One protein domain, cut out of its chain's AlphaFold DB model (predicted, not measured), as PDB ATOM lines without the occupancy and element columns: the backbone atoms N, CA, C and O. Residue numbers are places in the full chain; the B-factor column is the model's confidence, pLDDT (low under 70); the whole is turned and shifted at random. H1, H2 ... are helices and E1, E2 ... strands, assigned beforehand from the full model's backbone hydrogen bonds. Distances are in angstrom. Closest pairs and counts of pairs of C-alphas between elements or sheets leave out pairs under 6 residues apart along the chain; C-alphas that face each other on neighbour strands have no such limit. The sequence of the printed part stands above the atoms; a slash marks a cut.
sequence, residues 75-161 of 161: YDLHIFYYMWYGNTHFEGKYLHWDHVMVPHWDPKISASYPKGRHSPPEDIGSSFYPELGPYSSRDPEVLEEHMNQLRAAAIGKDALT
ATOM      1  N   TYR A  75      38.435 -60.607  97.670       93.50
ATOM      2  CA  TYR A  75      38.948 -61.037  96.360       93.50
ATOM      3  C   TYR A  75      37.922 -61.781  95.499       93.50
ATOM      4  O   TYR A  75      38.106 -61.876  94.289       93.50
ATOM      5  N   ASP A  76      36.838 -62.257  96.113       95.06
ATOM      6  CA  ASP A  76      35.706 -62.880  95.417       95.06
ATOM      7  C   ASP A  76      34.695 -61.839  94.906       95.06
ATOM      8  O   ASP A  76      33.749 -62.177  94.195       95.06
ATOM      9  N   LEU A  77      34.886 -60.562  95.257       92.62
ATOM     10  CA  LEU A  77      34.073 -59.456  94.776       92.62
ATOM     11  C   LEU A  77      34.809 -58.748  93.638       92.62
ATOM     12  O   LEU A  77      35.916 -58.240  93.812       92.62
ATOM     13  N   HIS A  78      34.192 -58.776  92.461       93.75
ATOM     14  CA  HIS A  78      34.771 -58.276  91.221       93.75
ATOM     15  C   HIS A  78      34.001 -57.053  90.723       93.75
ATOM     16  O   HIS A  78      32.778 -56.987  90.855       93.75
ATOM     17  N   ILE A  79      34.708 -56.129  90.076       95.38
ATOM     18  CA  ILE A  79      34.125 -54.968  89.396       95.38
ATOM     19  C   ILE A  79      34.592 -54.907  87.940       95.38
ATOM     20  O   ILE A  79      35.731 -55.258  87.638       95.38
ATOM     21  N   PHE A  80      33.718 -54.455  87.040       96.88
ATOM     22  CA  PHE A  80      34.103 -54.114  85.671       96.88
ATOM     23  C   PHE A  80      34.708 -52.713  85.643       96.88
ATOM     24  O   PHE A  80      34.075 -51.758  86.100       96.88
ATOM     25  N   TYR A  81      35.923 -52.599  85.112       96.50
ATOM     26  CA  TYR A  81      36.658 -51.342  85.051       96.50
ATOM     27  C   TYR A  81      37.093 -51.041  83.614       96.50
ATOM     28  O   TYR A  81      37.681 -51.889  82.943       96.50
ATOM     29  N   TYR A  82      36.814 -49.818  83.157       96.94
ATOM     30  CA  TYR A  82      37.035 -49.379  81.778       96.94
ATOM     31  C   TYR A  82      38.151 -48.333  81.705       96.94
ATOM     32  O   TYR A  82      38.054 -47.270  82.318       96.94
ATOM     33  N   MET A  83      39.181 -48.599  80.894       96.69
ATOM     34  CA  MET A  83      40.361 -47.729  80.721       96.69
ATOM     35  C   MET A  83      40.351 -46.907  79.421       96.69
ATOM     36  O   MET A  83      41.401 -46.541  78.892       96.69
ATOM     37  N   TRP A  84      39.174 -46.648  78.854       97.62
ATOM     38  CA  TRP A  84      39.028 -46.054  77.517       97.62
ATOM     39  C   TRP A  84      38.776 -44.536  77.494       97.62
ATOM     40  O   TRP A  84      38.507 -43.981  76.428       97.62
ATOM     41  N   TYR A  85      38.847 -43.859  78.645       98.56
ATOM     42  CA  TYR A  85      38.595 -42.417  78.755       98.56
ATOM     43  C   TYR A  85      39.873 -41.604  78.548       98.56
ATOM     44  O   TYR A  85      40.940 -42.011  79.009       98.56
ATOM     45  N   GLY A  86      39.761 -40.445  77.905       98.31
ATOM     46  CA  GLY A  86      40.886 -39.556  77.607       98.31
ATOM     47  C   GLY A  86      40.462 -38.094  77.550       98.31
ATOM     48  O   GLY A  86      39.299 -37.798  77.268       98.31
ATOM     49  N   ASN A  87      41.396 -37.182  77.792       98.00
ATOM     50  CA  ASN A  87      41.169 -35.744  77.833       98.00
ATOM     51  C   ASN A  87      42.207 -34.963  77.011       98.00
ATOM     52  O   ASN A  87      43.175 -35.499  76.468       98.00
ATOM     53  N   THR A  88      41.999 -33.654  76.889       97.31
ATOM     54  CA  THR A  88      42.865 -32.793  76.070       97.31
ATOM     55  C   THR A  88      44.287 -32.661  76.612       97.31
ATOM     56  O   THR A  88      45.188 -32.356  75.833       97.31
ATOM     57  N   HIS A  89      44.514 -32.911  77.904       96.69
ATOM     58  CA  HIS A  89      45.835 -32.803  78.518       96.69
ATOM     59  C   HIS A  89      46.731 -34.006  78.187       96.69
ATOM     60  O   HIS A  89      47.864 -33.814  77.751       96.69
ATOM     61  N   PHE A  90      46.223 -35.233  78.344       96.75
ATOM     62  CA  PHE A  90      47.006 -36.459  78.135       96.75
ATOM     63  C   PHE A  90      46.974 -36.965  76.684       96.75
ATOM     64  O   PHE A  90      47.986 -37.460  76.186       96.75
ATOM     65  N   GLU A  91      45.840 -36.846  75.986       97.06
ATOM     66  CA  GLU A  91      45.656 -37.379  74.626       97.06
ATOM     67  C   GLU A  91      45.573 -36.298  73.538       97.06
ATOM     68  O   GLU A  91      45.531 -36.620  72.347       97.06
ATOM     69  N   GLY A  92      45.517 -35.018  73.914       97.19
ATOM     70  CA  GLY A  92      45.313 -33.903  72.979       97.19
ATOM     71  C   GLY A  92      43.881 -33.788  72.441       97.19
ATOM     72  O   GLY A  92      43.571 -32.857  71.700       97.19
ATOM     73  N   LYS A  93      42.992 -34.717  72.811       97.19
ATOM     74  CA  LYS A  93      41.563 -34.727  72.481       97.19
ATOM     75  C   LYS A  93      40.796 -35.555  73.505       97.19
ATOM     76  O   LYS A  93      41.362 -36.453  74.119       97.19
ATOM     77  N   TYR A  94      39.500 -35.303  73.629       98.25
ATOM     78  CA  TYR A  94      38.644 -36.187  74.409       98.25
ATOM     79  C   TYR A  94      38.514 -37.559  73.735       98.25
ATOM     80  O   TYR A  94      38.425 -37.656  72.508       98.25
ATOM     81  N   LEU A  95      38.536 -38.611  74.552       98.25
ATOM     82  CA  LEU A  95      38.219 -39.978  74.156       98.25
ATOM     83  C   LEU A  95      37.079 -40.479  75.029       98.25
ATOM     84  O   LEU A  95      37.120 -40.322  76.249       98.25
ATOM     85  N   HIS A  96      36.092 -41.105  74.393       98.25
ATOM     86  CA  HIS A  96      34.891 -41.674  75.007       98.25
ATOM     87  C   HIS A  96      33.943 -40.643  75.647       98.25
ATOM     88  O   HIS A  96      32.737 -40.761  75.467       98.25
ATOM     89  N   TRP A  97      34.442 -39.585  76.292       98.50
ATOM     90  CA  TRP A  97      33.611 -38.481  76.783       98.50
ATOM     91  C   TRP A  97      32.841 -37.777  75.665       98.50
ATOM     92  O   TRP A  97      31.699 -37.380  75.863       98.50
ATOM     93  N   ASP A  98      33.434 -37.672  74.478       98.06
ATOM     94  CA  ASP A  98      32.838 -37.073  73.283       98.06
ATOM     95  C   ASP A  98      32.090 -38.115  72.420       98.06
ATOM     96  O   ASP A  98      32.103 -38.052  71.186       98.06
ATOM     97  N   HIS A  99      31.481 -39.132  73.050       98.00
ATOM     98  CA  HIS A  99      30.844 -40.243  72.339       98.00
ATOM     99  C   HIS A  99      29.813 -39.759  71.302       98.00
ATOM    100  O   HIS A  99      29.153 -38.730  71.456       98.00
ATOM    101  N   VAL A 100      29.658 -40.522  70.219       97.38
ATOM    102  CA  VAL A 100      28.641 -40.241  69.199       97.38
ATOM    103  C   VAL A 100      27.253 -40.625  69.713       97.38
ATOM    104  O   VAL A 100      27.078 -41.677  70.330       97.38
ATOM    105  N   MET A 101      26.248 -39.805  69.420       95.44
ATOM    106  CA  MET A 101      24.850 -40.163  69.645       95.44
ATOM    107  C   MET A 101      24.480 -41.295  68.685       95.44
ATOM    108  O   MET A 101      24.454 -41.110  67.465       95.44
ATOM    109  N   VAL A 102      24.250 -42.488  69.235       95.69
ATOM    110  CA  VAL A 102      23.970 -43.689  68.442       95.69
ATOM    111  C   VAL A 102      22.575 -43.562  67.825       95.69
ATOM    112  O   VAL A 102      21.598 -43.391  68.558       95.69
ATOM    113  N   PRO A 103      22.443 -43.633  66.489       95.31
ATOM    114  CA  PRO A 103      21.147 -43.509  65.848       95.31
ATOM    115  C   PRO A 103      20.272 -44.724  66.162       95.31
ATOM    116  O   PRO A 103      20.739 -45.862  66.202       95.31
ATOM    117  N   HIS A 104      18.972 -44.479  66.310       97.69
ATOM    118  CA  HIS A 104      17.990 -45.553  66.328       97.69
ATOM    119  C   HIS A 104      18.035 -46.346  65.006       97.69
ATOM    120  O   HIS A 104      18.258 -45.775  63.938       97.69
ATOM    121  N   TRP A 105      17.807 -47.659  65.068       97.12
ATOM    122  CA  TRP A 105      17.910 -48.553  63.908       97.12
ATOM    123  C   TRP A 105      16.853 -48.268  62.826       97.12
ATOM    124  O   TRP A 105      17.149 -48.391  61.641       97.12
ATOM    125  N   ASP A 106      15.638 -47.860  63.214       97.62
ATOM    126  CA  ASP A 106      14.622 -47.326  62.295       97.62
ATOM    127  C   ASP A 106      14.956 -45.865  61.935       97.62
ATOM    128  O   ASP A 106      14.916 -45.003  62.825       97.62
ATOM    129  N   PRO A 107      15.219 -45.544  60.651       95.75
ATOM    130  CA  PRO A 107      15.518 -44.186  60.204       95.75
ATOM    131  C   PRO A 107      14.418 -43.163  60.502       95.75
ATOM    132  O   PRO A 107      14.726 -41.987  60.702       95.75
ATOM    133  N   LYS A 108      13.144 -43.581  60.534       96.06
ATOM    134  CA  LYS A 108      12.019 -42.678  60.826       96.06
ATOM    135  C   LYS A 108      12.067 -42.201  62.268       96.06
ATOM    136  O   LYS A 108      11.910 -41.012  62.519       96.06
ATOM    137  N   ILE A 109      12.340 -43.124  63.186       95.94
ATOM    138  CA  ILE A 109      12.528 -42.819  64.604       95.94
ATOM    139  C   ILE A 109      13.851 -42.067  64.796       95.94
ATOM    140  O   ILE A 109      13.891 -41.055  65.481       95.94
ATOM    141  N   SER A 110      14.937 -42.474  64.132       95.44
ATOM    142  CA  SER A 110      16.229 -41.775  64.227       95.44
ATOM    143  C   SER A 110      16.147 -40.303  63.809       95.44
ATOM    144  O   SER A 110      16.886 -39.474  64.338       95.44
ATOM    145  N   ALA A 111      15.255 -39.956  62.878       95.31
ATOM    146  CA  ALA A 111      15.062 -38.577  62.443       95.31
ATOM    147  C   ALA A 111      14.519 -37.650  63.546       95.31
ATOM    148  O   ALA A 111      14.750 -36.447  63.454       95.31
ATOM    149  N   SER A 112      13.843 -38.180  64.574       96.25
ATOM    150  CA  SER A 112      13.305 -37.376  65.680       96.25
ATOM    151  C   SER A 112      14.279 -37.167  66.844       96.25
ATOM    152  O   SER A 112      13.944 -36.429  67.767       96.25
ATOM    153  N   TYR A 113      15.460 -37.797  66.831       94.94
ATOM    154  CA  TYR A 113      16.451 -37.686  67.908       94.94
ATOM    155  C   TYR A 113      17.657 -36.815  67.517       94.94
ATOM    156  O   TYR A 113      17.988 -36.721  66.328       94.94
ATOM    157  N   PRO A 114      18.341 -36.201  68.505       93.56
ATOM    158  CA  PRO A 114      19.604 -35.505  68.286       93.56
ATOM    159  C   PRO A 114      20.658 -36.394  67.618       93.56
ATOM    160  O   PRO A 114      20.701 -37.610  67.809       93.56
ATOM    161  N   LYS A 115      21.514 -35.761  66.818       94.81
ATOM    162  CA  LYS A 115      22.617 -36.399  66.096       94.81
ATOM    163  C   LYS A 115      23.886 -35.604  66.346       94.81
ATOM    164  O   LYS A 115      23.826 -34.388  66.507       94.81
ATOM    165  N   GLY A 116      25.027 -36.278  66.283       95.50
ATOM    166  CA  GLY A 116      26.333 -35.655  66.464       95.50
ATOM    167  C   GLY A 116      27.137 -36.341  67.558       95.50
ATOM    168  O   GLY A 116      26.915 -37.516  67.856       95.50
ATOM    169  N   ARG A 117      28.098 -35.608  68.115       96.94
ATOM    170  CA  ARG A 117      28.942 -36.027  69.236       96.94
ATOM    171  C   ARG A 117      28.719 -35.075  70.399       96.94
ATOM    172  O   ARG A 117      28.430 -33.902  70.169       96.94
ATOM    173  N   HIS A 118      28.891 -35.590  71.604       98.06
ATOM    174  CA  HIS A 118      28.964 -34.758  72.797       98.06
ATOM    175  C   HIS A 118      30.170 -33.802  72.731       98.06
ATOM    176  O   HIS A 118      31.171 -34.119  72.080       98.06
ATOM    177  N   SER A 119      30.068 -32.634  73.370       97.38
ATOM    178  CA  SER A 119      31.115 -31.595  73.415       97.38
ATOM    179  C   SER A 119      31.614 -31.323  74.848       97.38
ATOM    180  O   SER A 119      31.156 -30.371  75.484       97.38
ATOM    181  N   PRO A 120      32.562 -32.127  75.372       97.94
ATOM    182  CA  PRO A 120      33.092 -31.936  76.722       97.94
ATOM    183  C   PRO A 120      33.841 -30.590  76.872       97.94
ATOM    184  O   PRO A 120      34.424 -30.116  75.892       97.94
ATOM    185  N   PRO A 121      33.920 -30.010  78.089       97.25
ATOM    186  CA  PRO A 121      33.635 -30.663  79.366       97.25
ATOM    187  C   PRO A 121      32.191 -30.554  79.872       97.25
ATOM    188  O   PRO A 121      31.831 -31.344  80.740       97.25
ATOM    189  N   GLU A 122      31.366 -29.630  79.381       97.69
ATOM    190  CA  GLU A 122      30.001 -29.426  79.900       97.69
ATOM    191  C   GLU A 122      28.983 -30.427  79.335       97.69
ATOM    192  O   GLU A 122      28.005 -30.757  80.006       97.69
ATOM    193  N   ASP A 123      29.212 -30.923  78.118       97.81
ATOM    194  CA  ASP A 123      28.369 -31.912  77.445       97.81
ATOM    195  C   ASP A 123      29.168 -33.200  77.217       97.81
ATOM    196  O   ASP A 123      29.988 -33.285  76.306       97.81
ATOM    197  N   ILE A 124      28.954 -34.204  78.067       98.50
ATOM    198  CA  ILE A 124      29.625 -35.508  77.989       98.50
ATOM    199  C   ILE A 124      28.634 -36.614  77.621       98.50
ATOM    200  O   ILE A 124      27.443 -36.523  77.910       98.50
ATOM    201  N   GLY A 125      29.143 -37.703  77.042       97.75
ATOM    202  CA  GLY A 125      28.390 -38.915  76.702       97.75
ATOM    203  C   GLY A 125      27.957 -39.756  77.902       97.75
ATOM    204  O   GLY A 125      28.175 -40.963  77.917       97.75
ATOM    205  N   SER A 126      27.369 -39.127  78.919       98.00
ATOM    206  CA  SER A 126      26.866 -39.762  80.133       98.00
ATOM    207  C   SER A 126      25.677 -38.976  80.685       98.00
ATOM    208  O   SER A 126      25.648 -37.750  80.639       98.00
ATOM    209  N   SER A 127      24.697 -39.676  81.257       98.00
ATOM    210  CA  SER A 127      23.604 -39.035  82.006       98.00
ATOM    211  C   SER A 127      24.030 -38.550  83.399       98.00
ATOM    212  O   SER A 127      23.291 -37.802  84.033       98.00
ATOM    213  N   PHE A 128      25.205 -38.971  83.877       98.44
ATOM    214  CA  PHE A 128      25.802 -38.579  85.156       98.44
ATOM    215  C   PHE A 128      27.142 -37.879  84.930       98.44
ATOM    216  O   PHE A 128      27.869 -38.232  84.002       98.44
ATOM    217  N   TYR A 129      27.494 -36.938  85.806       98.38
ATOM    218  CA  TYR A 129      28.775 -36.240  85.745       98.38
ATOM    219  C   TYR A 129      29.740 -36.786  86.809       98.38
ATOM    220  O   TYR A 129      29.374 -36.785  87.986       98.38
ATOM    221  N   PRO A 130      30.936 -37.272  86.437       98.19
ATOM    222  CA  PRO A 130      31.915 -37.779  87.396       98.19
ATOM    223  C   PRO A 130      32.499 -36.647  88.249       98.19
ATOM    224  O   PRO A 130      32.766 -35.557  87.747       98.19
ATOM    225  N   GLU A 131      32.766 -36.920  89.527       98.31
ATOM    226  CA  GLU A 131      33.394 -35.952  90.441       98.31
ATOM    227  C   GLU A 131      34.796 -35.532  89.967       98.31
ATOM    228  O   GLU A 131      35.154 -34.362  90.047       98.31
ATOM    229  N   LEU A 132      35.546 -36.464  89.366       97.94
ATOM    230  CA  LEU A 132      36.859 -36.215  88.755       97.94
ATOM    231  C   LEU A 132      36.787 -35.492  87.394       97.94
ATOM    232  O   LEU A 132      37.811 -35.292  86.742       97.94
ATOM    233  N   GLY A 133      35.589 -35.110  86.935       98.19
ATOM    234  CA  GLY A 133      35.378 -34.511  85.617       98.19
ATOM    235  C   GLY A 133      35.721 -35.461  84.457       98.19
ATOM    236  O   GLY A 133      35.865 -36.670  84.657       98.19
ATOM    237  N   PRO A 134      35.831 -34.951  83.215       98.19
ATOM    238  CA  PRO A 134      36.206 -35.751  82.053       98.19
ATOM    239  C   PRO A 134      37.706 -36.089  82.095       98.19
ATOM    240  O   PRO A 134      38.531 -35.490  81.401       98.19
ATOM    241  N   TYR A 135      38.057 -37.042  82.954       98.44
ATOM    242  CA  TYR A 135      39.421 -37.466  83.245       98.44
ATOM    243  C   TYR A 135      40.062 -38.270  82.100       98.44
ATOM    244  O   TYR A 135      39.383 -38.756  81.191       98.44
ATOM    245  N   SER A 136      41.382 -38.451  82.159       98.44
ATOM    246  CA  SER A 136      42.091 -39.436  81.336       98.44
ATOM    247  C   SER A 136      42.354 -40.703  82.146       98.44
ATOM    248  O   SER A 136      42.775 -40.639  83.295       98.44
ATOM    249  N   SER A 137      42.153 -41.869  81.533       98.19
ATOM    250  CA  SER A 137      42.510 -43.165  82.133       98.19
ATOM    251  C   SER A 137      44.027 -43.393  82.176       98.19
ATOM    252  O   SER A 137      44.481 -44.376  82.758       98.19
ATOM    253  N   ARG A 138      44.815 -42.520  81.528       97.19
ATOM    254  CA  ARG A 138      46.285 -42.519  81.563       97.19
ATOM    255  C   ARG A 138      46.849 -41.650  82.686       97.19
ATOM    256  O   ARG A 138      48.060 -41.679  82.895       97.19
ATOM    257  N   ASP A 139      46.002 -40.875  83.356       98.12
ATOM    258  CA  ASP A 139      46.407 -40.017  84.458       98.12
ATOM    259  C   ASP A 139      46.681 -40.867  85.716       98.12
ATOM    260  O   ASP A 139      45.775 -41.556  86.198       98.12
ATOM    261  N   PRO A 140      47.921 -40.872  86.244       97.19
ATOM    262  CA  PRO A 140      48.253 -41.649  87.431       97.19
ATOM    263  C   PRO A 140      47.493 -41.192  88.682       97.19
ATOM    264  O   PRO A 140      47.191 -42.040  89.518       97.19
ATOM    265  N   GLU A 141      47.148 -39.904  88.805       97.44
ATOM    266  CA  GLU A 141      46.407 -39.393  89.969       97.44
ATOM    267  C   GLU A 141      44.967 -39.921  89.970       97.44
ATOM    268  O   GLU A 141      44.445 -40.357  90.995       97.44
ATOM    269  N   VAL A 142      44.348 -39.984  88.789       97.75
ATOM    270  CA  VAL A 142      43.018 -40.576  88.597       97.75
ATOM    271  C   VAL A 142      43.037 -42.071  88.906       97.75
ATOM    272  O   VAL A 142      42.123 -42.585  89.550       97.75
ATOM    273  N   LEU A 143      44.078 -42.786  88.465       97.12
ATOM    274  CA  LEU A 143      44.210 -44.214  88.743       97.12
ATOM    275  C   LEU A 143      44.369 -44.479  90.245       97.12
ATOM    276  O   LEU A 143      43.724 -45.385  90.771       97.12
ATOM    277  N   GLU A 144      45.202 -43.699  90.934       97.25
ATOM    278  CA  GLU A 144      45.366 -43.798  92.384       97.25
ATOM    279  C   GLU A 144      44.037 -43.555  93.111       97.25
ATOM    280  O   GLU A 144      43.654 -44.338  93.984       97.25
ATOM    281  N   GLU A 145      43.288 -42.536  92.692       97.81
ATOM    282  CA  GLU A 145      41.998 -42.210  93.289       97.81
ATOM    283  C   GLU A 145      40.944 -43.303  93.050       97.81
ATOM    284  O   GLU A 145      40.263 -43.725  93.987       97.81
ATOM    285  N   HIS A 146      40.861 -43.874  91.846       97.56
ATOM    286  CA  HIS A 146      39.991 -45.029  91.607       97.56
ATOM    287  C   HIS A 146      40.373 -46.231  92.485       97.56
ATOM    288  O   HIS A 146      39.491 -46.895  93.031       97.56
ATOM    289  N   MET A 147      41.666 -46.501  92.697       94.69
ATOM    290  CA  MET A 147      42.106 -47.581  93.594       94.69
ATOM    291  C   MET A 147      41.744 -47.301  95.061       94.69
ATOM    292  O   MET A 147      41.403 -48.231  95.801       94.69
ATOM    293  N   ASN A 148      41.763 -46.034  95.484       94.88
ATOM    294  CA  ASN A 148      41.276 -45.624  96.804       94.88
ATOM    295  C   ASN A 148      39.768 -45.866  96.944       94.88
ATOM    296  O   ASN A 148      39.334 -46.428  97.953       94.88
ATOM    297  N   GLN A 149      38.983 -45.535  95.917       95.44
ATOM    298  CA  GLN A 149      37.538 -45.783  95.885       95.44
ATOM    299  C   GLN A 149      37.210 -47.282  95.919       95.44
ATOM    300  O   GLN A 149      36.357 -47.707  96.701       95.44
ATOM    301  N   LEU A 150      37.934 -48.111  95.157       94.56
ATOM    302  CA  LEU A 150      37.782 -49.572  95.190       94.56
ATOM    303  C   LEU A 150      38.083 -50.148  96.575       94.56
ATOM    304  O   LEU A 150      37.330 -50.983  97.085       94.56
ATOM    305  N   ARG A 151      39.149 -49.664  97.219       92.25
ATOM    306  CA  ARG A 151      39.498 -50.061  98.586       92.25
ATOM    307  C   ARG A 151      38.428 -49.633  99.589       92.25
ATOM    308  O   ARG A 151      38.074 -50.429 100.455       92.25
ATOM    309  N   ALA A 152      37.905 -48.413  99.475       92.75
ATOM    310  CA  ALA A 152      36.819 -47.922 100.324       92.75
ATOM    311  C   ALA A 152      35.533 -48.753 100.153       92.75
ATOM    312  O   ALA A 152      34.801 -48.959 101.120       92.75
ATOM    313  N   ALA A 153      35.308 -49.298  98.955       93.00
ATOM    314  CA  ALA A 153      34.226 -50.227  98.642       93.00
ATOM    315  C   ALA A 153      34.541 -51.708  98.968       93.00
ATOM    316  O   ALA A 153      33.736 -52.582  98.652       93.00
ATOM    317  N   ALA A 154      35.683 -52.005  99.605       92.75
ATOM    318  CA  ALA A 154      36.145 -53.354  99.961       92.75
ATOM    319  C   ALA A 154      36.326 -54.321  98.766       92.75
ATOM    320  O   ALA A 154      36.264 -55.543  98.927       92.75
ATOM    321  N   ILE A 155      36.591 -53.797  97.566       91.31
ATOM    322  CA  ILE A 155      36.778 -54.581  96.337       91.31
ATOM    323  C   ILE A 155      38.246 -55.000  96.210       91.31
ATOM    324  O   ILE A 155      39.139 -54.155  96.217       91.31
ATOM    325  N   GLY A 156      38.507 -56.307  96.104       75.69
ATOM    326  CA  GLY A 156      39.865 -56.855  96.010       75.69
ATOM    327  C   GLY A 156      40.341 -57.170  94.591       75.69
ATOM    328  O   GLY A 156      41.529 -57.441  94.414       75.69
ATOM    329  N   LYS A 157      39.443 -57.169  93.595       68.38
ATOM    330  CA  LYS A 157      39.772 -57.523  92.210       68.38
ATOM    331  C   LYS A 157      38.986 -56.700  91.192       68.38
ATOM    332  O   LYS A 157      37.756 -56.687  91.193       68.38
ATOM    333  N   ASP A 158      39.705 -56.073  90.277       67.75
ATOM    334  CA  ASP A 158      39.180 -55.438  89.078       67.75
ATOM    335  C   ASP A 158      39.303 -56.387  87.874       67.75
ATOM    336  O   ASP A 158      40.303 -57.076  87.666       67.75
ATOM    337  N   ALA A 159      38.235 -56.477  87.086       63.47
ATOM    338  CA  ALA A 159      38.242 -57.135  85.790       63.47
ATOM    339  C   ALA A 159      38.353 -56.046  84.721       63.47
ATOM    340  O   ALA A 159      37.393 -55.312  84.475       63.47
ATOM    341  N   LEU A 160      39.538 -55.938  84.116       61.56
ATOM    342  CA  LEU A 160      39.793 -54.997  83.030       61.56
ATOM    343  C   LEU A 160      38.979 -55.388  81.792       61.56
ATOM    344  O   LEU A 160      39.088 -56.528  81.329       61.56
ATOM    345  N   THR A 161      38.192 -54.453  81.263       50.94
ATOM    346  CA  THR A 161      37.389 -54.638  80.040       50.94
ATOM    347  C   THR A 161      37.677 -53.580  78.995       50.94
ATOM    348  O   THR A 161      37.820 -52.397  79.384       50.94
TER     349      THR A 161
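What this domain is: This is residues 75 to 161 of the 161 residues of an uncharacterized protein of Gopherus agassizii (Agassiz's desert tortoise) (UniProt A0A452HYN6). Here is little regular structure: long loops run out from two short strands side by side, E1 and E2, to the small helix H1 at the far tip, and back to H2, beside the strands. The 87 printed residues hold E1, H1, H2 and E2 in that order, a mixed class with 30 residues in named elements. The whole is loose, radius of gyration of the C-alphas 16.1 A, and only just elongated, 48 by 32 by 19 A.

How they stand to each other: Start at E1, residues 75 to 81; its parallel neighbour is E2, residues 155 to 160, at 42 degrees, with N 159 and O 79 2.8 A apart, within hydrogen-bond range. Between them in the chain come H1, residues 107 to 110, and H2, residues 140 to 152, a strand-helix-strand unit, two parallel strands joined through helices, with a right-handed crossover. The closest C-alphas of H2 and E2 are Leu 150 and Gly 156, 7.6 A. H1 is apart from H2 and E2. In H2 every O i to N i+4 pair is within hydrogen-bond range; H1 is too short for one.

Where its parts are: Find C-alpha 75 at (38.948, -61.037, 96.360); E1 runs 15.1 A. H1 spans 4.7 A. From C-alpha 140 at (48.253, -41.649, 87.431), H2 runs 18.3 A. E2 runs 13.7 A to C-alpha 160 at (39.793, -54.997, 83.030).

The domain as a whole: The C-alphas farthest apart, Tyr 75 and Lys 108, are 48.2 A apart. The links E1 to H1 and H1 to H2 are long; H2 to E2 is tight. The printed part has no cut; residues 157 to 161 of this model are under pLDDT 70.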